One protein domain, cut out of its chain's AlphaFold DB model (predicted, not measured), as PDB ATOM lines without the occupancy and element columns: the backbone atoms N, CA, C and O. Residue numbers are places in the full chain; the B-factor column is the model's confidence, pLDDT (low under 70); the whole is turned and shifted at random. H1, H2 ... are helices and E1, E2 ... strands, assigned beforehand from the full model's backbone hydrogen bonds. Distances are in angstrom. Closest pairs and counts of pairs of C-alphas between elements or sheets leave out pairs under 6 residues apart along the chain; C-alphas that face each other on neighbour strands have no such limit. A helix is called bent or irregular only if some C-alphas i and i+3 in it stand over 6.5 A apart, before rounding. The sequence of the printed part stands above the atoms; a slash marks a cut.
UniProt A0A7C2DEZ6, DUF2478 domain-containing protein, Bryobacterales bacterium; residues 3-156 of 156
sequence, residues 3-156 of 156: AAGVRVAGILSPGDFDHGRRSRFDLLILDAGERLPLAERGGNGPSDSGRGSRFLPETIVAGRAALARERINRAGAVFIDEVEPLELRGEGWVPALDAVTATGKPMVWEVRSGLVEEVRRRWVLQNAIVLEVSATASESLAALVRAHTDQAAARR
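What this domain is: This is residues 3 to 156 of the 156 residues of the protein "DUF2478 domain-containing protein" of Bryobacterales bacterium (UniProt A0A7C2DEZ6). A long, strongly twisted sheet runs through this domain: a parallel part of E1, E6 and E7, and an antiparallel part of E2, E3, E4 and E5 that carries the sheet on toward one end. H1 lies along one face over E3, H4 and H5 are placed near E6 and E7, and the longest helix, H6, runs beside E1, E6 and E7 and reaches the other end; residues 134 to 139 stick out. The printed part has 154 residues, in the order E1 E2 E3 E4 E5 H1 H2 E6 H3 H4 E7 H5 H6, and its class is mixed, helices and strands. It is compact, with a radius of gyration of the C-alphas of 15.7 A, and elongated, 52 by 34 by 30 A.

Where its parts are: The strands are E1, residues 6 to 12, from C-alpha 6 at (31.220, 4.687, -17.528); E2, 15 to 18; E3, 21 to 29, 23.4 A; E4, 34 to 41, 21.5 A; E5, 53 to 55; E6, 77 to 83, 16.9 A; and E7, 107 to 111. The helices are H1, 57 to 66, 14.2 A; H2, 69 to 72; H3, 85 to 88; H4, 94 to 101; H5, 113 to 122, 15.3 A, irregular, with C-alphas 114 and 117 7.6 A apart; and H6, 138 to 154, 24.6 A, to C-alpha 154 at (22.453, 7.443, -28.308).

How they stand to each other: The sheet is branched: E3 bends by 56 degrees at residue 24 and has E1 and E2 on one side, E4 on the other. E2 to E5 form a meander, each strand the antiparallel neighbour of the one before: N 16 and O 24 are 3.2 A apart, N 27 and O 36 2.7 A, N 54 and O 40 3.2 A. E1 is antiparallel to E3, with N 12 and O 28 2.9 A apart, and parallel to E6, with N 11 and O 79 2.9 A apart. E6, H3, H4 and parallel E7 form a strand-helix-strand unit, two parallel strands with helices between, its crossover right-handed; N 80 and O 108 are 2.9 A apart. H1 is 8.6 A over the sheet, over E3 and only just not over E1, with 2 C-alphas falling on E1. H1 and H4 only just touch, with 3 pairs of C-alphas within 8 A, closest Arg 64 and Ala 96, 5.4 A. H2, H4 and H5 only graze the sheet; H3 is not on it and touches H5, closest C-alphas Leu 88 and Val 119, 7.2 A. H6 stands at the sheet's level, only just, at 3.8 A. Every O i to N i+4 pair is within hydrogen-bond range in H1 and H6; H4 has 3 of 4, H5 4 of 6.

The domain as a whole: The C-alphas of Asn 44 and Ala 154 are the two farthest apart, 52.3 A. The printed part has no cut. The links E4 to E5 and H5 to H6 are long. Mean pLDDT of the printed part is 87.1; residue 21, residues 41 to 52 and residue 156 are under 70.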
ATOM      1  N   ALA A   3      34.207   3.832 -14.087       70.00
ATOM      2  CA  ALA A   3      35.357   4.707 -14.273       70.00
ATOM      3  C   ALA A   3      34.895   5.975 -14.987       70.00
ATOM      4  O   ALA A   3      34.323   5.915 -16.075       70.00
ATOM      5  N   ALA A   4      35.081   7.122 -14.333       74.88
ATOM      6  CA  ALA A   4      34.681   8.426 -14.851       74.88
ATOM      7  C   ALA A   4      33.216   8.467 -15.365       74.88
ATOM      8  O   ALA A   4      32.927   9.120 -16.362       74.88
ATOM      9  N   GLY A   5      32.294   7.751 -14.709       82.50
ATOM     10  CA  GLY A   5      30.871   7.673 -15.081       82.50
ATOM     11  C   GLY A   5      30.498   6.563 -16.076       82.50
ATOM     12  O   GLY A   5      29.315   6.343 -16.315       82.50
ATOM     13  N   VAL A   6      31.465   5.814 -16.614       86.94
ATOM     14  CA  VAL A   6      31.220   4.687 -17.528       86.94
ATOM     15  C   VAL A   6      31.350   3.366 -16.775       86.94
ATOM     16  O   VAL A   6      32.363   3.114 -16.124       86.94
ATOM     17  N   ARG A   7      30.346   2.484 -16.871       92.56
ATOM     18  CA  ARG A   7      30.486   1.106 -16.368       92.56
ATOM     19  C   ARG A   7      31.426   0.325 -17.273       92.56
ATOM     20  O   ARG A   7      31.164   0.219 -18.469       92.56
ATOM     21  N   VAL A   8      32.469  -0.249 -16.691       93.75
ATOM     22  CA  VAL A   8      33.479  -1.023 -17.420       93.75
ATOM     23  C   VAL A   8      33.428  -2.493 -17.022       93.75
ATOM     24  O   VAL A   8      33.106  -2.822 -15.876       93.75
ATOM     25  N   ALA A   9      33.736  -3.359 -17.982       95.56
ATOM     26  CA  ALA A   9      33.947  -4.788 -17.792       95.56
ATOM     27  C   ALA A   9      35.200  -5.237 -18.552       95.56
ATOM     28  O   ALA A   9      35.827  -4.445 -19.260       95.56
ATOM     29  N   GLY A  10      35.538  -6.514 -18.416       95.75
ATOM     30  CA  GLY A  10      36.713  -7.109 -19.033       95.75
ATOM     31  C   GLY A  10      37.859  -7.271 -18.047       95.75
ATOM     32  O   GLY A  10      37.636  -7.331 -16.833       95.75
ATOM     33  N   ILE A  11      39.062  -7.396 -18.589       96.62
ATOM     34  CA  ILE A  11      40.236  -7.861 -17.860       96.62
ATOM     35  C   ILE A  11      41.429  -6.938 -18.092       96.62
ATOM     36  O   ILE A  11      41.611  -6.436 -19.198       96.62
ATOM     37  N   LEU A  12      42.228  -6.746 -17.045       95.56
ATOM     38  CA  LEU A  12      43.580  -6.193 -17.113       95.56
ATOM     39  C   LEU A  12      44.564  -7.195 -16.517       95.56
ATOM     40  O   LEU A  12      44.171  -8.007 -15.681       95.56
ATOM     41  N   SER A  13      45.832  -7.104 -16.893       92.38
ATOM     42  CA  SER A  13      46.875  -8.030 -16.464       92.38
ATOM     43  C   SER A  13      47.965  -7.334 -15.637       92.38
ATOM     44  O   SER A  13      49.142  -7.443 -15.983       92.38
ATOM     45  N   PRO A  14      47.659  -6.564 -14.570       91.00
ATOM     46  CA  PRO A  14      48.687  -5.832 -13.831       91.00
ATOM     47  C   PRO A  14      49.781  -6.775 -13.322       91.00
ATOM     48  O   PRO A  14      49.526  -7.927 -12.981       91.00
ATOM     49  N   GLY A  15      51.014  -6.289 -13.261       85.50
ATOM     50  CA  GLY A  15      52.130  -7.091 -12.782       85.50
ATOM     51  C   GLY A  15      53.071  -6.310 -11.894       85.50
ATOM     52  O   GLY A  15      53.178  -5.088 -12.002       85.50
ATOM     53  N   ASP A  16      53.770  -7.049 -11.045       81.06
ATOM     54  CA  ASP A  16      54.824  -6.505 -10.205       81.06
ATOM     55  C   ASP A  16      56.151  -6.540 -10.959       81.06
ATOM     56  O   ASP A  16      56.423  -7.440 -11.763       81.06
ATOM     57  N   PHE A  17      56.989  -5.544 -10.696       77.12
ATOM     58  CA  PHE A  17      58.336  -5.458 -11.238       77.12
ATOM     59  C   PHE A  17      59.338  -5.743 -10.130       77.12
ATOM     60  O   PHE A  17      59.328  -5.090  -9.091       77.12
ATOM     61  N   ASP A  18      60.236  -6.684 -10.390       74.69
ATOM     62  CA  ASP A  18      61.378  -6.984  -9.543       74.69
ATOM     63  C   ASP A  18      62.669  -6.717 -10.330       74.69
ATOM     64  O   ASP A  18      62.850  -7.223 -11.440       74.69
ATOM     65  N   HIS A  19      63.547  -5.864  -9.797       78.94
ATOM     66  CA  HIS A  19      64.793  -5.440 -10.455       78.94
ATOM     67  C   HIS A  19      64.603  -4.965 -11.915       78.94
ATOM     68  O   HIS A  19      65.344  -5.349 -12.820       78.94
ATOM     69  N   GLY A  20      63.572  -4.147 -12.167       75.38
ATOM     70  CA  GLY A  20      63.267  -3.615 -13.505       75.38
ATOM     71  C   GLY A  20      62.669  -4.641 -14.471       75.38
ATOM     72  O   GLY A  20      62.509  -4.363 -15.660       75.38
ATOM     73  N   ARG A  21      62.320  -5.832 -13.978       69.50
ATOM     74  CA  ARG A  21      61.769  -6.918 -14.775       69.50
ATOM     75  C   ARG A  21      60.457  -7.400 -14.172       69.50
ATOM     76  O   ARG A  21      60.394  -7.742 -12.999       69.50
ATOM     77  N   ARG A  22      59.407  -7.478 -14.992       75.44
ATOM     78  CA  ARG A  22      58.098  -7.991 -14.559       75.44
ATOM     79  C   ARG A  22      58.248  -9.441 -14.059       75.44
ATOM     80  O   ARG A  22      58.812 -10.284 -14.777       75.44
ATOM     81  N   SER A  23      57.847  -9.684 -12.811       74.75
ATOM     82  CA  SER A  23      58.088 -10.923 -12.050       74.75
ATOM     83  C   SER A  23      56.817 -11.736 -11.804       74.75
ATOM     84  O   SER A  23      56.876 -12.966 -11.799       74.75
ATOM     85  N   ARG A  24      55.670 -11.060 -11.686       81.44
ATOM     86  CA  ARG A  24      54.337 -11.646 -11.517       81.44
ATOM     87  C   ARG A  24      53.337 -10.949 -12.429       81.44
ATOM     88  O   ARG A  24      53.462  -9.754 -12.692       81.44
ATOM     89  N   PHE A  25      52.344 -11.707 -12.869       87.94
ATOM     90  CA  PHE A  25      51.158 -11.206 -13.543       87.94
ATOM     91  C   PHE A  25      49.949 -11.605 -12.713       87.94
ATOM     92  O   PHE A  25      49.828 -12.770 -12.335       87.94
ATOM     93  N   ASP A  26      49.053 -10.658 -12.489       93.00
ATOM     94  CA  ASP A  26      47.725 -10.897 -11.950       93.00
ATOM     95  C   ASP A  26      46.689 -10.607 -13.029       93.00
ATOM     96  O   ASP A  26      46.918  -9.789 -13.909       93.00
ATOM     97  N   LEU A  27      45.532 -11.243 -12.932       95.75
ATOM     98  CA  LEU A  27      44.328 -10.921 -13.670       95.75
ATOM     99  C   LEU A  27      43.455 -10.029 -12.788       95.75
ATOM    100  O   LEU A  27      43.050 -10.438 -11.702       95.75
ATOM    101  N   LEU A  28      43.124  -8.836 -13.266       96.81
ATOM    102  CA  LEU A  28      42.152  -7.935 -12.660       96.81
ATOM    103  C   LEU A  28      40.846  -7.974 -13.458       96.81
ATOM    104  O   LEU A  28      40.800  -7.535 -14.604       96.81
ATOM    105  N   ILE A  29      39.768  -8.439 -12.833       96.69
ATOM    106  CA  ILE A  29      38.419  -8.461 -13.404       96.69
ATOM    107  C   ILE A  29      37.719  -7.140 -13.068       96.69
ATOM    108  O   ILE A  29      37.381  -6.868 -11.915       96.69
ATOM    109  N   LEU A  30      37.483  -6.297 -14.074       95.19
ATOM    110  CA  LEU A  30      37.113  -4.890 -13.871       95.19
ATOM    111  C   LEU A  30      35.701  -4.657 -13.328       95.19
ATOM    112  O   LEU A  30      35.441  -3.682 -12.617       95.19
ATOM    113  N   ASP A  31      34.733  -5.492 -13.687       92.62
ATOM    114  CA  ASP A  31      33.367  -5.302 -13.206       92.62
ATOM    115  C   ASP A  31      33.228  -5.722 -11.733       92.62
ATOM    116  O   ASP A  31      32.541  -5.015 -10.989       92.62
ATOM    117  N   ALA A  32      33.948  -6.774 -11.321       92.19
ATOM    118  CA  ALA A  32      33.979  -7.321  -9.961       92.19
ATOM    119  C   ALA A  32      35.021  -6.675  -9.028       92.19
ATOM    120  O   ALA A  32      34.847  -6.721  -7.815       92.19
ATOM    121  N   GLY A  33      36.088  -6.077  -9.567       92.88
ATOM    122  CA  GLY A  33      37.236  -5.615  -8.772       92.88
ATOM    123  C   GLY A  33      38.077  -6.760  -8.192       92.88
ATOM    124  O   GLY A  33      38.829  -6.548  -7.246       92.88
ATOM    125  N   GLU A  34      37.932  -7.970  -8.731       95.31
ATOM    126  CA  GLU A  34      38.619  -9.172  -8.264       95.31
ATOM    127  C   GLU A  34      40.005  -9.279  -8.902       95.31
ATOM    128  O   GLU A  34      40.151  -9.053 -10.105       95.31
ATOM    129  N   ARG A  35      41.016  -9.629  -8.100       95.69
ATOM    130  CA  ARG A  35      42.403  -9.791  -8.543       95.69
ATOM    131  C   ARG A  35      42.881 -11.208  -8.236       95.69
ATOM    132  O   ARG A  35      42.836 -11.627  -7.082       95.69
ATOM    133  N   LEU A  36      43.329 -11.924  -9.261       94.62
ATOM    134  CA  LEU A  36      43.751 -13.325  -9.196       94.62
ATOM    135  C   LEU A  36      45.185 -13.463  -9.716       94.62
ATOM    136  O   LEU A  36      45.501 -12.818 -10.710       94.62
ATOM    137  N   PRO A  37      46.045 -14.314  -9.141       92.81
ATOM    138  CA  PRO A  37      47.338 -14.620  -9.748       92.81
ATOM    139  C   PRO A  37      47.130 -15.210 -11.148       92.81
ATOM    140  O   PRO A  37      46.353 -16.147 -11.310       92.81
ATOM    141  N   LEU A  38      47.779 -14.661 -12.174       90.69
ATOM    142  CA  LEU A  38      47.609 -15.085 -13.570       90.69
ATOM    143  C   LEU A  38      48.774 -15.942 -14.041       90.69
ATOM    144  O   LEU A  38      48.563 -17.021 -14.593       90.69
ATOM    145  N   ALA A  39      49.994 -15.455 -13.841       85.31
ATOM    146  CA  ALA A  39      51.190 -16.172 -14.234       85.31
ATOM    147  C   ALA A  39      52.369 -15.822 -13.333       85.31
ATOM    148  O   ALA A  39      52.569 -14.669 -12.937       85.31
ATOM    149  N   GLU A  40      53.196 -16.828 -13.085       73.38
ATOM    150  CA  GLU A  40      54.471 -16.674 -12.399       73.38
ATOM    151  C   GLU A  40      55.612 -17.051 -13.340       73.38
ATOM    152  O   GLU A  40      55.482 -17.905 -14.228       73.38
ATOM    153  N   ARG A  41      56.745 -16.375 -13.160       69.50
ATOM    154  CA  ARG A  41      57.953 -16.620 -13.938       69.50
ATOM    155  C   ARG A  41      58.808 -17.677 -13.241       69.50
ATOM    156  O   ARG A  41      59.050 -17.567 -12.046       69.50
ATOM    157  N   GLY A  42      59.327 -18.650 -13.995       60.16
ATOM    158  CA  GLY A  42      60.348 -19.579 -13.483       60.16
ATOM    159  C   GLY A  42      59.857 -20.933 -12.955       60.16
ATOM    160  O   GLY A  42      60.538 -21.542 -12.136       60.16
ATOM    161  N   GLY A  43      58.717 -21.440 -13.432       55.53
ATOM    162  CA  GLY A  43      58.353 -22.846 -13.220       55.53
ATOM    163  C   GLY A  43      59.223 -23.809 -14.046       55.53
ATOM    164  O   GLY A  43      59.645 -23.476 -15.152       55.53
ATOM    165  N   ASN A  44      59.466 -25.023 -13.538       48.94
ATOM    166  CA  ASN A  44      60.098 -26.096 -14.316       48.94
ATOM    167  C   ASN A  44      59.111 -26.612 -15.383       48.94
ATOM    168  O   ASN A  44      58.159 -27.314 -15.047       48.94
ATOM    169  N   GLY A  45      59.319 -26.262 -16.657       54.31
ATOM    170  CA  GLY A  45      58.504 -26.733 -17.784       54.31
ATOM    171  C   GLY A  45      58.528 -25.795 -19.003       54.31
ATOM    172  O   GLY A  45      59.064 -24.689 -18.917       54.31
ATOM    173  N   PRO A  46      57.976 -26.223 -20.155       53.88
ATOM    174  CA  PRO A  46      57.835 -25.365 -21.328       53.88
ATOM    175  C   PRO A  46      56.861 -24.213 -21.040       53.88
ATOM    176  O   PRO A  46      55.845 -24.400 -20.379       53.88
ATOM    177  N   SER A  47      57.186 -23.010 -21.514       63.19
ATOM    178  CA  SER A  47      56.366 -21.815 -21.287       63.19
ATOM    179  C   SER A  47      55.226 -21.687 -22.291       63.19
ATOM    180  O   SER A  47      55.471 -21.840 -23.489       63.19
ATOM    181  N   ASP A  48      54.056 -21.247 -21.834       62.28
ATOM    182  CA  ASP A  48      52.857 -21.087 -22.673       62.28
ATOM    183  C   ASP A  48      53.018 -19.969 -23.727       62.28
ATOM    184  O   ASP A  48      52.535 -20.050 -24.858       62.28
ATOM    185  N   SER A  49      53.763 -18.913 -23.386       62.47
ATOM    186  CA  SER A  49      53.977 -17.733 -24.242       62.47
ATOM    187  C   SER A  49      55.347 -17.684 -24.932       62.47
ATOM    188  O   SER A  49      55.674 -16.701 -25.597       62.47
ATOM    189  N   GLY A  50      56.193 -18.703 -24.748       57.78
ATOM    190  CA  GLY A  50      57.594 -18.686 -25.202       57.78
ATOM    191  C   GLY A  50      58.530 -17.793 -24.365       57.78
ATOM    192  O   GLY A  50      59.691 -17.618 -24.732       57.78
ATOM    193  N   ARG A  51      58.052 -17.201 -23.256       62.34
ATOM    194  CA  ARG A  51      58.800 -16.221 -22.432       62.34
ATOM    195  C   ARG A  51      59.082 -16.657 -20.985       62.34
ATOM    196  O   ARG A  51      59.506 -15.833 -20.172       62.34
ATOM    197  N   GLY A  52      58.893 -17.936 -20.660       63.50
ATOM    198  CA  GLY A  52      59.205 -18.476 -19.326       63.50
ATOM    199  C   GLY A  52      58.155 -18.201 -18.240       63.50
ATOM    200  O   GLY A  52      58.467 -18.343 -17.057       63.50
ATOM    201  N   SER A  53      56.941 -17.801 -18.631       70.06
ATOM    202  CA  SER A  53      55.780 -17.682 -17.740       70.06
ATOM    203  C   SER A  53      54.836 -18.862 -17.951       70.06
ATOM    204  O   SER A  53      54.653 -19.304 -19.091       70.06
ATOM    205  N   ARG A  54      54.246 -19.352 -16.859       78.00
ATOM    206  CA  ARG A  54      53.205 -20.385 -16.874       78.00
ATOM    207  C   ARG A  54      51.902 -19.786 -16.365       78.00
ATOM    208  O   ARG A  54      51.882 -19.256 -15.253       78.00
ATOM    209  N   PHE A  55      50.847 -19.870 -17.166       86.50
ATOM    210  CA  PHE A  55      49.525 -19.413 -16.765       86.50
ATOM    211  C   PHE A  55      48.874 -20.409 -15.813       86.50
ATOM    212  O   PHE A  55      48.997 -21.627 -15.970       86.50
ATOM    213  N   LEU A  56      48.153 -19.883 -14.828       89.19
ATOM    214  CA  LEU A  56      47.305 -20.681 -13.955       89.19
ATOM    215  C   LEU A  56      45.990 -20.999 -14.692       89.19
ATOM    216  O   LEU A  56      45.256 -20.065 -15.043       89.19
ATOM    217  N   PRO A  57      45.678 -22.282 -14.978       89.50
ATOM    218  CA  PRO A  57      44.504 -22.652 -15.772       89.50
ATOM    219  C   PRO A  57      43.184 -22.132 -15.197       89.50
ATOM    220  O   PRO A  57      42.317 -21.679 -15.942       89.50
ATOM    221  N   GLU A  58      43.038 -22.155 -13.874       93.12
ATOM    222  CA  GLU A  58      41.880 -21.628 -13.156       93.12
ATOM    223  C   GLU A  58      41.673 -20.131 -13.415       93.12
ATOM    224  O   GLU A  58      40.541 -19.689 -13.624       93.12
ATOM    225  N   THR A  59      42.758 -19.362 -13.513       94.19
ATOM    226  CA  THR A  59      42.701 -17.926 -13.790       94.19
ATOM    227  C   THR A  59      42.378 -17.653 -15.257       94.19
ATOM    228  O   THR A  59      41.629 -16.722 -15.553       94.19
ATOM    229  N   ILE A  60      42.835 -18.502 -16.186       93.38
ATOM    230  CA  ILE A  60      42.399 -18.435 -17.591       93.38
ATOM    231  C   ILE A  60      40.887 -18.673 -17.703       93.38
ATOM    232  O   ILE A  60      40.189 -17.946 -18.414       93.38
ATOM    233  N   VAL A  61      40.357 -19.664 -16.979       95.00
ATOM    234  CA  VAL A  61      38.910 -19.929 -16.935       95.00
ATOM    235  C   VAL A  61      38.156 -18.736 -16.341       95.00
ATOM    236  O   VAL A  61      37.161 -18.300 -16.925       95.00
ATOM    237  N   ALA A  62      38.649 -18.160 -15.241       95.69
ATOM    238  CA  ALA A  62      38.055 -16.977 -14.622       95.69
ATOM    239  C   ALA A  62      38.046 -15.763 -15.569       95.69
ATOM    240  O   ALA A  62      37.018 -15.098 -15.706       95.69
ATOM    241  N   GLY A  63      39.142 -15.508 -16.290       95.50
ATOM    242  CA  GLY A  63      39.225 -14.423 -17.272       95.50
ATOM    243  C   GLY A  63      38.271 -14.612 -18.450       95.50
ATOM    244  O   GLY A  63      37.567 -13.679 -18.836       95.50
ATOM    245  N   ARG A  64      38.136 -15.840 -18.964       95.44
ATOM    246  CA  ARG A  64      37.125 -16.157 -19.989       95.44
ATOM    247  C   ARG A  64      35.703 -15.924 -19.477       95.44
ATOM    248  O   ARG A  64      34.886 -15.361 -20.199       95.44
ATOM    249  N   ALA A  65      35.411 -16.300 -18.232       95.19
ATOM    250  CA  ALA A  65      34.110 -16.050 -17.613       95.19
ATOM    251  C   ALA A  65      33.846 -14.549 -17.384       95.19
ATOM    252  O   ALA A  65      32.712 -14.094 -17.535       95.19
ATOM    253  N   ALA A  66      34.878 -13.760 -17.070       94.94
ATOM    254  CA  ALA A  66      34.786 -12.301 -16.979       94.94
ATOM    255  C   ALA A  66      34.457 -11.646 -18.333       94.94
ATOM    256  O   ALA A  66      33.764 -10.627 -18.378       94.94
ATOM    257  N   LEU A  67      34.900 -12.262 -19.430       95.38
ATOM    258  CA  LEU A  67      34.627 -11.850 -20.806       95.38
ATOM    259  C   LEU A  67      33.345 -12.472 -21.396       95.38
ATOM    260  O   LEU A  67      33.067 -12.317 -22.584       95.38
ATOM    261  N   ALA A  68      32.530 -13.152 -20.585       93.19
ATOM    262  CA  ALA A  68      31.257 -13.694 -21.043       93.19
ATOM    263  C   ALA A  68      30.300 -12.579 -21.507       93.19
ATOM    264  O   ALA A  68      30.212 -11.493 -20.913       93.19
ATOM    265  N   ARG A  69      29.531 -12.868 -22.564       90.69
ATOM    266  CA  ARG A  69      28.611 -11.923 -23.217       90.69
ATOM    267  C   ARG A  69      27.631 -11.286 -22.232       90.69
ATOM    268  O   ARG A  69      27.345 -10.092 -22.330       90.69
ATOM    269  N   GLU A  70      27.125 -12.052 -21.272       89.75
ATOM    270  CA  GLU A  70      26.150 -11.612 -20.272       89.75
ATOM    271  C   GLU A  70      26.714 -10.508 -19.370       89.75
ATOM    272  O   GLU A  70      25.989  -9.576 -19.007       89.75
ATOM    273  N   ARG A  71      28.009 -10.586 -19.033       90.81
ATOM    274  CA  ARG A  71      28.710  -9.575 -18.229       90.81
ATOM    275  C   ARG A  71      29.001  -8.339 -19.067       90.81
ATOM    276  O   ARG A  71      28.614  -7.230 -18.696       90.81
ATOM    277  N   ILE A  72      29.579  -8.542 -20.248       92.00
ATOM    278  CA  ILE A  72      29.947  -7.468 -21.177       92.00
ATOM    279  C   ILE A  72      28.740  -6.624 -21.596       92.00
ATOM    280  O   ILE A  72      28.821  -5.396 -21.661       92.00
ATOM    281  N   ASN A  73      27.583  -7.244 -21.827       91.50
ATOM    282  CA  ASN A  73      26.390  -6.523 -22.267       91.50
ATOM    283  C   ASN A  73      25.910  -5.456 -21.271       91.50
ATOM    284  O   ASN A  73      25.276  -4.476 -21.686       91.50
ATOM    285  N   ARG A  74      26.251  -5.600 -19.985       90.12
ATOM    286  CA  ARG A  74      25.901  -4.658 -18.908       90.12
ATOM    287  C   ARG A  74      26.848  -3.454 -18.821       90.12
ATOM    288  O   ARG A  74      26.504  -2.468 -18.154       90.12
ATOM    289  N   ALA A  75      28.000  -3.522 -19.487       93.25
ATOM    290  CA  ALA A  75      29.011  -2.474 -19.520       93.25
ATOM    291  C   ALA A  75      28.783  -1.472 -20.664       93.25
ATOM    292  O   ALA A  75      28.141  -1.777 -21.677       93.25
ATOM    293  N   GLY A  76      29.299  -0.259 -20.475       92.88
ATOM    294  CA  GLY A  76      29.421   0.762 -21.514       92.88
ATOM    295  C   GLY A  76      30.666   0.557 -22.378       92.88
ATOM    296  O   GLY A  76      30.597   0.790 -23.578       92.88
ATOM    297  N   ALA A  77      31.751   0.041 -21.790       93.75
ATOM    298  CA  ALA A  77      32.987  -0.299 -22.492       93.75
ATOM    299  C   ALA A  77      33.634  -1.578 -21.929       93.75
ATOM    300  O   ALA A  77      33.442  -1.914 -20.755       93.75
ATOM    301  N   VAL A  78      34.406  -2.272 -22.767       95.50
ATOM    302  CA  VAL A  78      35.136  -3.502 -22.419       95.50
ATOM    303  C   VAL A  78      36.633  -3.295 -22.604       95.50
ATOM    304  O   VAL A  78      37.047  -2.786 -23.642       95.50
ATOM    305  N   PHE A  79      37.436  -3.716 -21.633       95.94
ATOM    306  CA  PHE A  79      38.896  -3.698 -21.725       95.94
ATOM    307  C   PHE A  79      39.431  -5.123 -21.838       95.94
ATOM    308  O   PHE A  79      38.960  -6.026 -21.142       95.94
ATOM    309  N   ILE A  80      40.380  -5.318 -22.743       95.88
ATOM    310  CA  ILE A  80      41.043  -6.592 -22.994       95.88
ATOM    311  C   ILE A  80      42.535  -6.299 -23.051       95.88
ATOM    312  O   ILE A  80      42.990  -5.561 -23.922       95.88
ATOM    313  N   ASP A  81      43.271  -6.857 -22.108       93.31
ATOM    314  CA  ASP A  81      44.706  -6.636 -21.952       93.31
ATOM    315  C   ASP A  81      45.502  -7.837 -22.466       93.31
ATOM    316  O   ASP A  81      44.993  -8.963 -22.432       93.31
ATOM    317  N   GLU A  82      46.741  -7.606 -22.904       88.75
ATOM    318  CA  GLU A  82      47.681  -8.640 -23.354       88.75
ATOM    319  C   GLU A  82      47.110  -9.562 -24.463       88.75
ATOM    320  O   GLU A  82      47.087 -10.786 -24.325       88.75
ATOM    321  N   VAL A  83      46.643  -9.000 -25.590       90.56
ATOM    322  CA  VAL A  83      46.331  -9.799 -26.796       90.56
ATOM    323  C   VAL A  83      47.605 -10.009 -27.606       90.56
ATOM    324  O   VAL A  83      48.098  -9.120 -28.308       90.56
ATOM    325  N   GLU A  84      48.143 -11.217 -27.496       87.31
ATOM    326  CA  GLU A  84      49.525 -11.539 -27.828       87.31
ATOM    327  C   GLU A  84      49.606 -12.766 -28.769       87.31
ATOM    328  O   GLU A  84      48.581 -13.264 -29.253       87.31
ATOM    329  N   PRO A  85      50.809 -13.290 -29.106       88.81
ATOM    330  CA  PRO A  85      50.915 -14.461 -29.977       88.81
ATOM    331  C   PRO A  85      50.156 -15.696 -29.477       88.81
ATOM    332  O   PRO A  85      49.880 -16.585 -30.274       88.81
ATOM    333  N   LEU A  86      49.850 -15.784 -28.178       88.38
ATOM    334  CA  LEU A  86      49.042 -16.862 -27.605       88.38
ATOM    335  C   LEU A  86      47.611 -16.833 -28.171       88.38
ATOM    336  O   LEU A  86      47.136 -17.828 -28.720       88.38
ATOM    337  N   GLU A  87      46.955 -15.676 -28.133       91.56
ATOM    338  CA  GLU A  87      45.601 -15.487 -28.657       91.56
ATOM    339  C   GLU A  87      45.568 -15.640 -30.186       91.56
ATOM    340  O   GLU A  87      44.629 -16.191 -30.760       91.56
ATOM    341  N   LEU A  88      46.620 -15.224 -30.891       90.06
ATOM    342  CA  LEU A  88      46.695 -15.428 -32.341       90.06
ATOM    343  C   LEU A  88      46.754 -16.917 -32.732       90.06
ATOM    344  O   LEU A  88      46.214 -17.293 -33.776       90.06
ATOM    345  N   ARG A  89      47.309 -17.781 -31.869       89.44
ATOM    346  CA  ARG A  89      47.309 -19.248 -32.039       89.44
ATOM    347  C   ARG A  89      45.997 -19.930 -31.642       89.44
ATOM    348  O   ARG A  89      45.868 -21.136 -31.829       89.44
ATOM    349  N   GLY A  90      45.008 -19.187 -31.145       88.50
ATOM    350  CA  GLY A  90      43.731 -19.753 -30.703       88.50
ATOM    351  C   GLY A  90      43.692 -20.159 -29.226       88.50
ATOM    352  O   GLY A  90      42.752 -20.828 -28.803       88.50
ATOM    353  N   GLU A  91      44.691 -19.761 -28.443       89.19
ATOM    354  CA  GLU A  91      44.823 -20.100 -27.025       89.19
ATOM    355  C   GLU A  91      44.404 -18.916 -26.124       89.19
ATOM    356  O   GLU A  91      43.813 -17.940 -26.590       89.19
ATOM    357  N   GLY A  92      44.646 -19.015 -24.810       90.88
ATOM    358  CA  GLY A  92      44.433 -17.902 -23.876       90.88
ATOM    359  C   GLY A  92      42.992 -17.383 -23.874       90.88
ATOM    360  O   GLY A  92      42.059 -18.141 -23.583       90.88
ATOM    361  N   TRP A  93      42.787 -16.112 -24.213       93.50
ATOM    362  CA  TRP A  93      41.464 -15.468 -24.164       93.50
ATOM    363  C   TRP A  93      40.527 -15.807 -25.330       93.50
ATOM    364  O   TRP A  93      39.326 -15.548 -25.228       93.50
ATOM    365  N   VAL A  94      41.035 -16.402 -26.415       91.81
ATOM    366  CA  VAL A  94      40.335 -16.527 -27.713       91.81
ATOM    367  C   VAL A  94      38.886 -16.999 -27.629       91.81
ATOM    368  O   VAL A  94      38.044 -16.332 -28.229       91.81
ATOM    369  N   PRO A  95      38.538 -18.063 -26.870       85.88
ATOM    370  CA  PRO A  95      37.152 -18.529 -26.817       85.88
ATOM    371  C   PRO A  95      36.155 -17.465 -26.341       85.88
ATOM    372  O   PRO A  95      34.974 -17.539 -26.668       85.88
ATOM    373  N   ALA A  96      36.615 -16.477 -25.570       91.50
ATOM    374  CA  ALA A  96      35.792 -15.362 -25.125       91.50
ATOM    375  C   ALA A  96      35.892 -14.142 -26.057       91.50
ATOM    376  O   ALA A  96      34.902 -13.432 -26.222       91.50
ATOM    377  N   LEU A  97      37.043 -13.911 -26.702       93.12
ATOM    378  CA  LEU A  97      37.253 -12.766 -27.599       93.12
ATOM    379  C   LEU A  97      36.270 -12.747 -28.772       93.12
ATOM    380  O   LEU A  97      35.715 -11.695 -29.084       93.12
ATOM    381  N   ASP A  98      35.976 -13.907 -29.356       87.06
ATOM    382  CA  ASP A  98      35.000 -14.015 -30.447       87.06
ATOM    383  C   ASP A  98      33.587 -13.616 -29.981       87.06
ATOM    384  O   ASP A  98      32.827 -12.955 -30.696       87.06
ATOM    385  N   ALA A  99      33.235 -13.955 -28.736       82.94
ATOM    386  CA  ALA A  99      31.971 -13.542 -28.141       82.94
ATOM    387  C   ALA A  99      31.938 -12.032 -27.866       82.94
ATOM    388  O   ALA A  99      30.884 -11.420 -28.070       82.94
ATOM    389  N   VAL A 100      33.066 -11.451 -27.433       91.50
ATOM    390  CA  VAL A 100      33.219 -10.019 -27.139       91.50
ATOM    391  C   VAL A 100      33.030  -9.173 -28.394       91.50
ATOM    392  O   VAL A 100      32.221  -8.242 -28.386       91.50
ATOM    393  N   THR A 101      33.721  -9.497 -29.487       91.38
ATOM    394  CA  THR A 101      33.668  -8.704 -30.728       91.38
ATOM    395  C   THR A 101      32.274  -8.701 -31.343       91.38
ATOM    396  O   THR A 101      31.793  -7.666 -31.805       91.38
ATOM    397  N   ALA A 102      31.547  -9.812 -31.225       88.75
ATOM    398  CA  ALA A 102      30.162  -9.927 -31.666       88.75
ATOM    399  C   ALA A 102      29.140  -9.180 -30.774       88.75
ATOM    400  O   ALA A 102      27.932  -9.338 -30.969       88.75
ATOM    401  N   THR A 103      29.562  -8.418 -29.757       88.69
ATOM    402  CA  THR A 103      28.652  -7.561 -28.966       88.69
ATOM    403  C   THR A 103      28.468  -6.165 -29.559       88.69
ATOM    404  O   THR A 103      27.497  -5.486 -29.223       88.69
ATOM    405  N   GLY A 104      29.404  -5.711 -30.403       87.25
ATOM    406  CA  GLY A 104      29.423  -4.344 -30.936       87.25
ATOM    407  C   GLY A 104      29.609  -3.254 -29.872       87.25
ATOM    408  O   GLY A 104      29.363  -2.079 -30.145       87.25
ATOM    409  N   LYS A 105      30.000  -3.622 -28.645       89.12
ATOM    410  CA  LYS A 105      30.307  -2.661 -27.582       89.12
ATOM    411  C   LYS A 105      31.579  -1.877 -27.921       89.12
ATOM    412  O   LYS A 105      32.454  -2.415 -28.595       89.12
ATOM    413  N   PRO A 106      31.726  -0.643 -27.418       92.06
ATOM    414  CA  PRO A 106      33.032  -0.000 -27.342       92.06
ATOM    415  C   PRO A 106      34.036  -0.912 -26.620       92.06
ATOM    416  O   PRO A 106      33.747  -1.434 -25.540       92.06
ATOM    417  N   MET A 107      35.205  -1.112 -27.224       93.75
ATOM    418  CA  MET A 107      36.254  -1.997 -26.720       93.75
ATOM    419  C   MET A 107      37.609  -1.290 -26.753       93.75
ATOM    420  O   MET A 107      37.882  -0.524 -27.676       93.75
ATOM    421  N   VAL A 108      38.464  -1.598 -25.783       94.94
ATOM    422  CA  VAL A 108      39.874  -1.194 -25.736       94.94
ATOM    423  C   VAL A 108      40.711  -2.459 -25.637       94.94
ATOM    424  O   VAL A 108      40.482  -3.270 -24.745       94.94
ATOM    425  N   TRP A 109      41.627  -2.640 -26.585       95.62
ATOM    426  CA  TRP A 109      42.497  -3.810 -26.669       95.62
ATOM    427  C   TRP A 109      43.943  -3.347 -26.532       95.62
ATOM    428  O   TRP A 109      44.392  -2.512 -27.320       95.62
ATOM    429  N   GLU A 110      44.666  -3.881 -25.554       94.25
ATOM    430  CA  GLU A 110      46.117  -3.747 -25.493       94.25
ATOM    431  C   GLU A 110      46.747  -4.831 -26.375       94.25
ATOM    432  O   GLU A 110      46.475  -6.025 -26.233       94.25
ATOM    433  N   VAL A 111      47.553  -4.400 -27.343       93.69
ATOM    434  CA  VAL A 111      48.165  -5.275 -28.343       93.69
ATOM    435  C   VAL A 111      49.606  -4.842 -28.549       93.69
ATOM    436  O   VAL A 111      49.895  -3.653 -28.712       93.69
ATOM    437  N   ARG A 112      50.524  -5.808 -28.632       90.25
ATOM    438  CA  ARG A 112      51.914  -5.536 -29.008       90.25
ATOM    439  C   ARG A 112      51.967  -4.863 -30.383       90.25
ATOM    440  O   ARG A 112      51.392  -5.378 -31.338       90.25
ATOM    441  N   SER A 113      52.714  -3.765 -30.517       90.56
ATOM    442  CA  SER A 113      52.740  -2.929 -31.736       90.56
ATOM    443  C   SER A 113      52.931  -3.711 -33.046       90.56
ATOM    444  O   SER A 113      52.235  -3.461 -34.025       90.56
ATOM    445  N   GLY A 114      53.816  -4.712 -33.056       92.56
ATOM    446  CA  GLY A 114      54.066  -5.563 -34.227       92.56
ATOM    447  C   GLY A 114      52.941  -6.541 -34.599       92.56
ATOM    448  O   GLY A 114      53.028  -7.169 -35.647       92.56
ATOM    449  N   LEU A 115      51.910  -6.690 -33.764       94.19
ATOM    450  CA  LEU A 115      50.793  -7.627 -33.954       94.19
ATOM    451  C   LEU A 115      49.465  -6.927 -34.262       94.19
ATOM    452  O   LEU A 115      48.493  -7.603 -34.591       94.19
ATOM    453  N   VAL A 116      49.413  -5.591 -34.192       94.25
ATOM    454  CA  VAL A 116      48.177  -4.802 -34.350       94.25
ATOM    455  C   VAL A 116      47.414  -5.191 -35.614       94.25
ATOM    456  O   VAL A 116      46.225  -5.490 -35.554       94.25
ATOM    457  N   GLU A 117      48.096  -5.258 -36.757       94.25
ATOM    458  CA  GLU A 117      47.446  -5.587 -38.029       94.25
ATOM    459  C   GLU A 117      46.972  -7.044 -38.107       94.25
ATOM    460  O   GLU A 117      45.967  -7.339 -38.755       94.25
ATOM    461  N   GLU A 118      47.655  -7.968 -37.435       94.88
ATOM    462  CA  GLU A 118      47.229  -9.365 -37.373       94.88
ATOM    463  C   GLU A 118      45.982  -9.530 -36.499       94.88
ATOM    464  O   GLU A 118      45.009 -10.155 -36.927       94.88
ATOM    465  N   VAL A 119      45.961  -8.874 -35.336       95.00
ATOM    466  CA  VAL A 119      44.797  -8.817 -34.442       95.00
ATOM    467  C   VAL A 119      43.604  -8.175 -35.153       95.00
ATOM    468  O   VAL A 119      42.508  -8.739 -35.159       95.00
ATOM    469  N   ARG A 120      43.802  -7.041 -35.840       94.06
ATOM    470  CA  ARG A 120      42.732  -6.375 -36.602       94.06
ATOM    471  C   ARG A 120      42.121  -7.282 -37.663       94.06
ATOM    472  O   ARG A 120      40.900  -7.293 -37.806       94.06
ATOM    473  N   ARG A 121      42.945  -8.044 -38.391       93.44
ATOM    474  CA  ARG A 121      42.461  -8.997 -39.401       93.44
ATOM    475  C   ARG A 121      41.707 -10.162 -38.774       93.44
ATOM    476  O   ARG A 121      40.615 -10.470 -39.239       93.44
ATOM    477  N   ARG A 122      42.257 -10.783 -37.726       93.31
ATOM    478  CA  ARG A 122      41.664 -11.969 -37.089       93.31
ATOM    479  C   ARG A 122      40.277 -11.686 -36.511       93.31
ATOM    480  O   ARG A 122      39.376 -12.498 -36.685       93.31
ATOM    481  N   TRP A 123      40.104 -10.530 -35.876       93.38
ATOM    482  CA  TRP A 123      38.852 -10.145 -35.216       93.38
ATOM    483  C   TRP A 123      38.022  -9.108 -35.987       93.38
ATOM    484  O   TRP A 123      37.049  -8.580 -35.453       93.38
ATOM    485  N   VAL A 124      38.378  -8.829 -37.247       92.25
ATOM    486  CA  VAL A 124      37.652  -7.927 -38.163       92.25
ATOM    487  C   VAL A 124      37.407  -6.536 -37.546       92.25
ATOM    488  O   VAL A 124      36.333  -5.944 -37.645       92.25
ATOM    489  N   LEU A 125      38.436  -5.973 -36.907       89.75
ATOM    490  CA  LEU A 125      38.376  -4.680 -36.212       89.75
ATOM    491  C   LEU A 125      38.604  -3.511 -37.194       89.75
ATOM    492  O   LEU A 125      39.595  -2.779 -37.120       89.75
ATOM    493  N   GLN A 126      37.691  -3.357 -38.158       77.38
ATOM    494  CA  GLN A 126      37.860  -2.474 -39.325       77.38
ATOM    495  C   GLN A 126      37.970  -0.981 -38.969       77.38
ATOM    496  O   GLN A 126      38.719  -0.261 -39.624       77.38
ATOM    497  N   ASN A 127      37.318  -0.541 -37.887       82.06
ATOM    498  CA  ASN A 127      37.294   0.860 -37.437       82.06
ATOM    499  C   ASN A 127      38.058   1.089 -36.118       82.06
ATOM    500  O   ASN A 127      37.757   2.029 -35.385       82.06
ATOM    501  N   ALA A 128      39.004   0.209 -35.774       90.56
ATOM    502  CA  ALA A 128      39.804   0.378 -34.565       90.56
ATOM    503  C   ALA A 128      40.725   1.601 -34.674       90.56
ATOM    504  O   ALA A 128      41.504   1.724 -35.621       90.56
ATOM    505  N   ILE A 129      40.658   2.475 -33.670       93.00
ATOM    506  CA  ILE A 129      41.631   3.546 -33.467       93.00
ATOM    507  C   ILE A 129      42.851   2.917 -32.796       93.00
ATOM    508  O   ILE A 129      42.728   2.312 -31.731       93.00
ATOM    509  N   VAL A 130      44.020   3.051 -33.419       93.44
ATOM    510  CA  VAL A 130      45.285   2.562 -32.865       93.44
ATOM    511  C   VAL A 130      45.981   3.719 -32.163       93.44
ATOM    512  O   VAL A 130      46.211   4.765 -32.766       93.44
ATOM    513  N   LEU A 131      46.299   3.523 -30.887       93.06
ATOM    514  CA  LEU A 131      46.973   4.504 -30.045       93.06
ATOM    515  C   LEU A 131      48.307   3.922 -29.592       93.06
ATOM    516  O   LEU A 131      48.363   2.799 -29.093       93.06
ATOM    517  N   GLU A 132      49.383   4.685 -29.755       91.94
ATOM    518  CA  GLU A 132      50.677   4.311 -29.199       91.94
ATOM    519  C   GLU A 132      50.716   4.723 -27.724       91.94
ATOM    520  O   GLU A 132      50.597   5.908 -27.405       91.94
ATOM    521  N   VAL A 133      50.880   3.757 -26.818       87.19
ATOM    522  CA  VAL A 133      50.829   3.996 -25.364       87.19
ATOM    523  C   VAL A 133      51.884   5.014 -24.921       87.19
ATOM    524  O   VAL A 133      51.584   5.897 -24.125       87.19
ATOM    525  N   SER A 134      53.094   4.960 -25.486       87.12
ATOM    526  CA  SER A 134      54.194   5.892 -25.190       87.12
ATOM    527  C   SER A 134      53.930   7.338 -25.615       87.12
ATOM    528  O   SER A 134      54.566   8.245 -25.085       87.12
ATOM    529  N   ALA A 135      53.007   7.563 -26.552       87.94
ATOM    530  CA  ALA A 135      52.712   8.882 -27.111       87.94
ATOM    531  C   ALA A 135      51.304   9.390 -26.756       87.94
ATOM    532  O   ALA A 135      50.943  10.511 -27.117       87.94
ATOM    533  N   THR A 136      50.498   8.587 -26.056       88.00
ATOM    534  CA  THR A 136      49.094   8.896 -25.773       88.00
ATOM    535  C   THR A 136      48.885   9.128 -24.283       88.00
ATOM    536  O   THR A 136      49.045   8.220 -23.472       88.00
ATOM    537  N   ALA A 137      48.461  10.338 -23.918       89.44
ATOM    538  CA  ALA A 137      48.076  10.639 -22.543       89.44
ATOM    539  C   ALA A 137      46.832   9.833 -22.131       89.44
ATOM    540  O   ALA A 137      45.881   9.684 -22.906       89.44
ATOM    541  N   SER A 138      46.811   9.358 -20.886       85.81
ATOM    542  CA  SER A 138      45.717   8.540 -20.342       85.81
ATOM    543  C   SER A 138      44.346   9.229 -20.430       85.81
ATOM    544  O   SER A 138      43.322   8.599 -20.698       85.81
ATOM    545  N   GLU A 139      44.337  10.551 -20.303       88.06
ATOM    546  CA  GLU A 139      43.184  11.433 -20.399       88.06
ATOM    547  C   GLU A 139      42.597  11.435 -21.812       88.06
ATOM    548  O   GLU A 139      41.377  11.475 -21.978       88.06
ATOM    549  N   SER A 140      43.453  11.328 -22.834       88.75
ATOM    550  CA  SER A 140      43.024  11.249 -24.234       88.75
ATOM    551  C   SER A 140      42.321   9.921 -24.513       88.75
ATOM    552  O   SER A 140      41.253   9.906 -25.128       88.75
ATOM    553  N   LEU A 141      42.858   8.813 -23.991       88.69
ATOM    554  CA  LEU A 141      42.193   7.510 -24.059       88.69
ATOM    555  C   LEU A 141      40.839   7.547 -23.336       88.69
ATOM    556  O   LEU A 141      39.828   7.117 -23.891       88.69
ATOM    557  N   ALA A 142      40.791   8.105 -22.124       89.00
ATOM    558  CA  ALA A 142      39.553   8.216 -21.357       89.00
ATOM    559  C   ALA A 142      38.484   9.054 -22.086       89.00
ATOM    560  O   ALA A 142      37.308   8.678 -22.105       89.00
ATOM    561  N   ALA A 143      38.882  10.161 -22.721       90.06
ATOM    562  CA  ALA A 143      37.991  10.993 -23.526       90.06
ATOM    563  C   ALA A 143      37.446  10.236 -24.750       90.06
ATOM    564  O   ALA A 143      36.242  10.284 -25.011       90.06
ATOM    565  N   LEU A 144      38.298   9.481 -25.455       91.12
ATOM    566  CA  LEU A 144      37.883   8.654 -26.592       91.12
ATOM    567  C   LEU A 144      36.883   7.572 -26.179       91.12
ATOM    568  O   LEU A 144      35.853   7.412 -26.837       91.12
ATOM    569  N   VAL A 145      37.146   6.860 -25.080       90.75
ATOM    570  CA  VAL A 145      36.240   5.821 -24.565       90.75
ATOM    571  C   VAL A 145      34.878   6.415 -24.215       90.75
ATOM    572  O   VAL A 145      33.847   5.842 -24.575       90.75
ATOM    573  N   ARG A 146      34.856   7.583 -23.563       90.25
ATOM    574  CA  ARG A 146      33.612   8.291 -23.237       90.25
ATOM    575  C   ARG A 146      32.829   8.652 -24.495       90.25
ATOM    576  O   ARG A 146      31.676   8.256 -24.605       90.25
ATOM    577  N   ALA A 147      33.470   9.306 -25.463       90.31
ATOM    578  CA  ALA A 147      32.814   9.722 -26.701       90.31
ATOM    579  C   ALA A 147      32.172   8.538 -27.449       90.31
ATOM    580  O   ALA A 147      31.026   8.629 -27.890       90.31
ATOM    581  N   HIS A 148      32.866   7.399 -27.539       90.56
ATOM    582  CA  HIS A 148      32.323   6.195 -28.180       90.56
ATOM    583  C   HIS A 148      31.196   5.550 -27.367       90.56
ATOM    584  O   HIS A 148      30.240   5.028 -27.942       90.56
ATOM    585  N   THR A 149      31.284   5.597 -26.036       90.50
ATOM    586  CA  THR A 149      30.223   5.094 -25.156       90.50
ATOM    587  C   THR A 149      28.955   5.938 -25.280       90.50
ATOM    588  O   THR A 149      27.870   5.376 -25.417       90.50
ATOM    589  N   ASP A 150      29.085   7.264 -25.316       89.56
ATOM    590  CA  ASP A 150      27.961   8.195 -25.455       89.56
ATOM    591  C   ASP A 150      27.272   8.029 -26.819       89.56
ATOM    592  O   ASP A 150      26.048   7.913 -26.897       89.56
ATOM    593  N   GLN A 151      28.050   7.907 -27.900       87.31
ATOM    594  CA  GLN A 151      27.517   7.609 -29.235       87.31
ATOM    595  C   GLN A 151      26.792   6.259 -29.291       87.31
ATOM    596  O   GLN A 151      25.747   6.145 -29.929       87.31
ATOM    597  N   ALA A 152      27.333   5.227 -28.638       86.00
ATOM    598  CA  ALA A 152      26.703   3.911 -28.589       86.00
ATOM    599  C   ALA A 152      25.411   3.915 -27.755       86.00
ATOM    600  O   ALA A 152      24.479   3.177 -28.076       86.00
ATOM    601  N   ALA A 153      25.340   4.737 -26.705       84.88
ATOM    602  CA  ALA A 153      24.134   4.925 -25.907       84.88
ATOM    603  C   ALA A 153      23.037   5.665 -26.688       84.88
ATOM    604  O   ALA A 153      21.883   5.266 -26.607       84.88
ATOM    605  N   ALA A 154      23.396   6.667 -27.496       84.69
ATOM    606  CA  ALA A 154      22.453   7.443 -28.308       84.69
ATOM    607  C   ALA A 154      21.824   6.667 -29.486       84.69
ATOM    608  O   ALA A 154      20.854   7.130 -30.078       84.69
ATOM    609  N   ARG A 155      22.381   5.504 -29.854       78.75
ATOM    610  CA  ARG A 155      21.866   4.620 -30.921       78.75
ATOM    611  C   ARG A 155      20.862   3.569 -30.420       78.75
ATOM    612  O   ARG A 155      20.424   2.747 -31.223       78.75
ATOM    613  N   ARG A 156      20.579   3.535 -29.116       64.44
ATOM    614  CA  ARG A 156      19.640   2.605 -28.469       64.44
ATOM    615  C   ARG A 156      18.299   3.275 -28.234       64.44
ATOM    616  O   ARG A 156      17.297   2.539 -28.319       64.44
TER     617      ARG A 156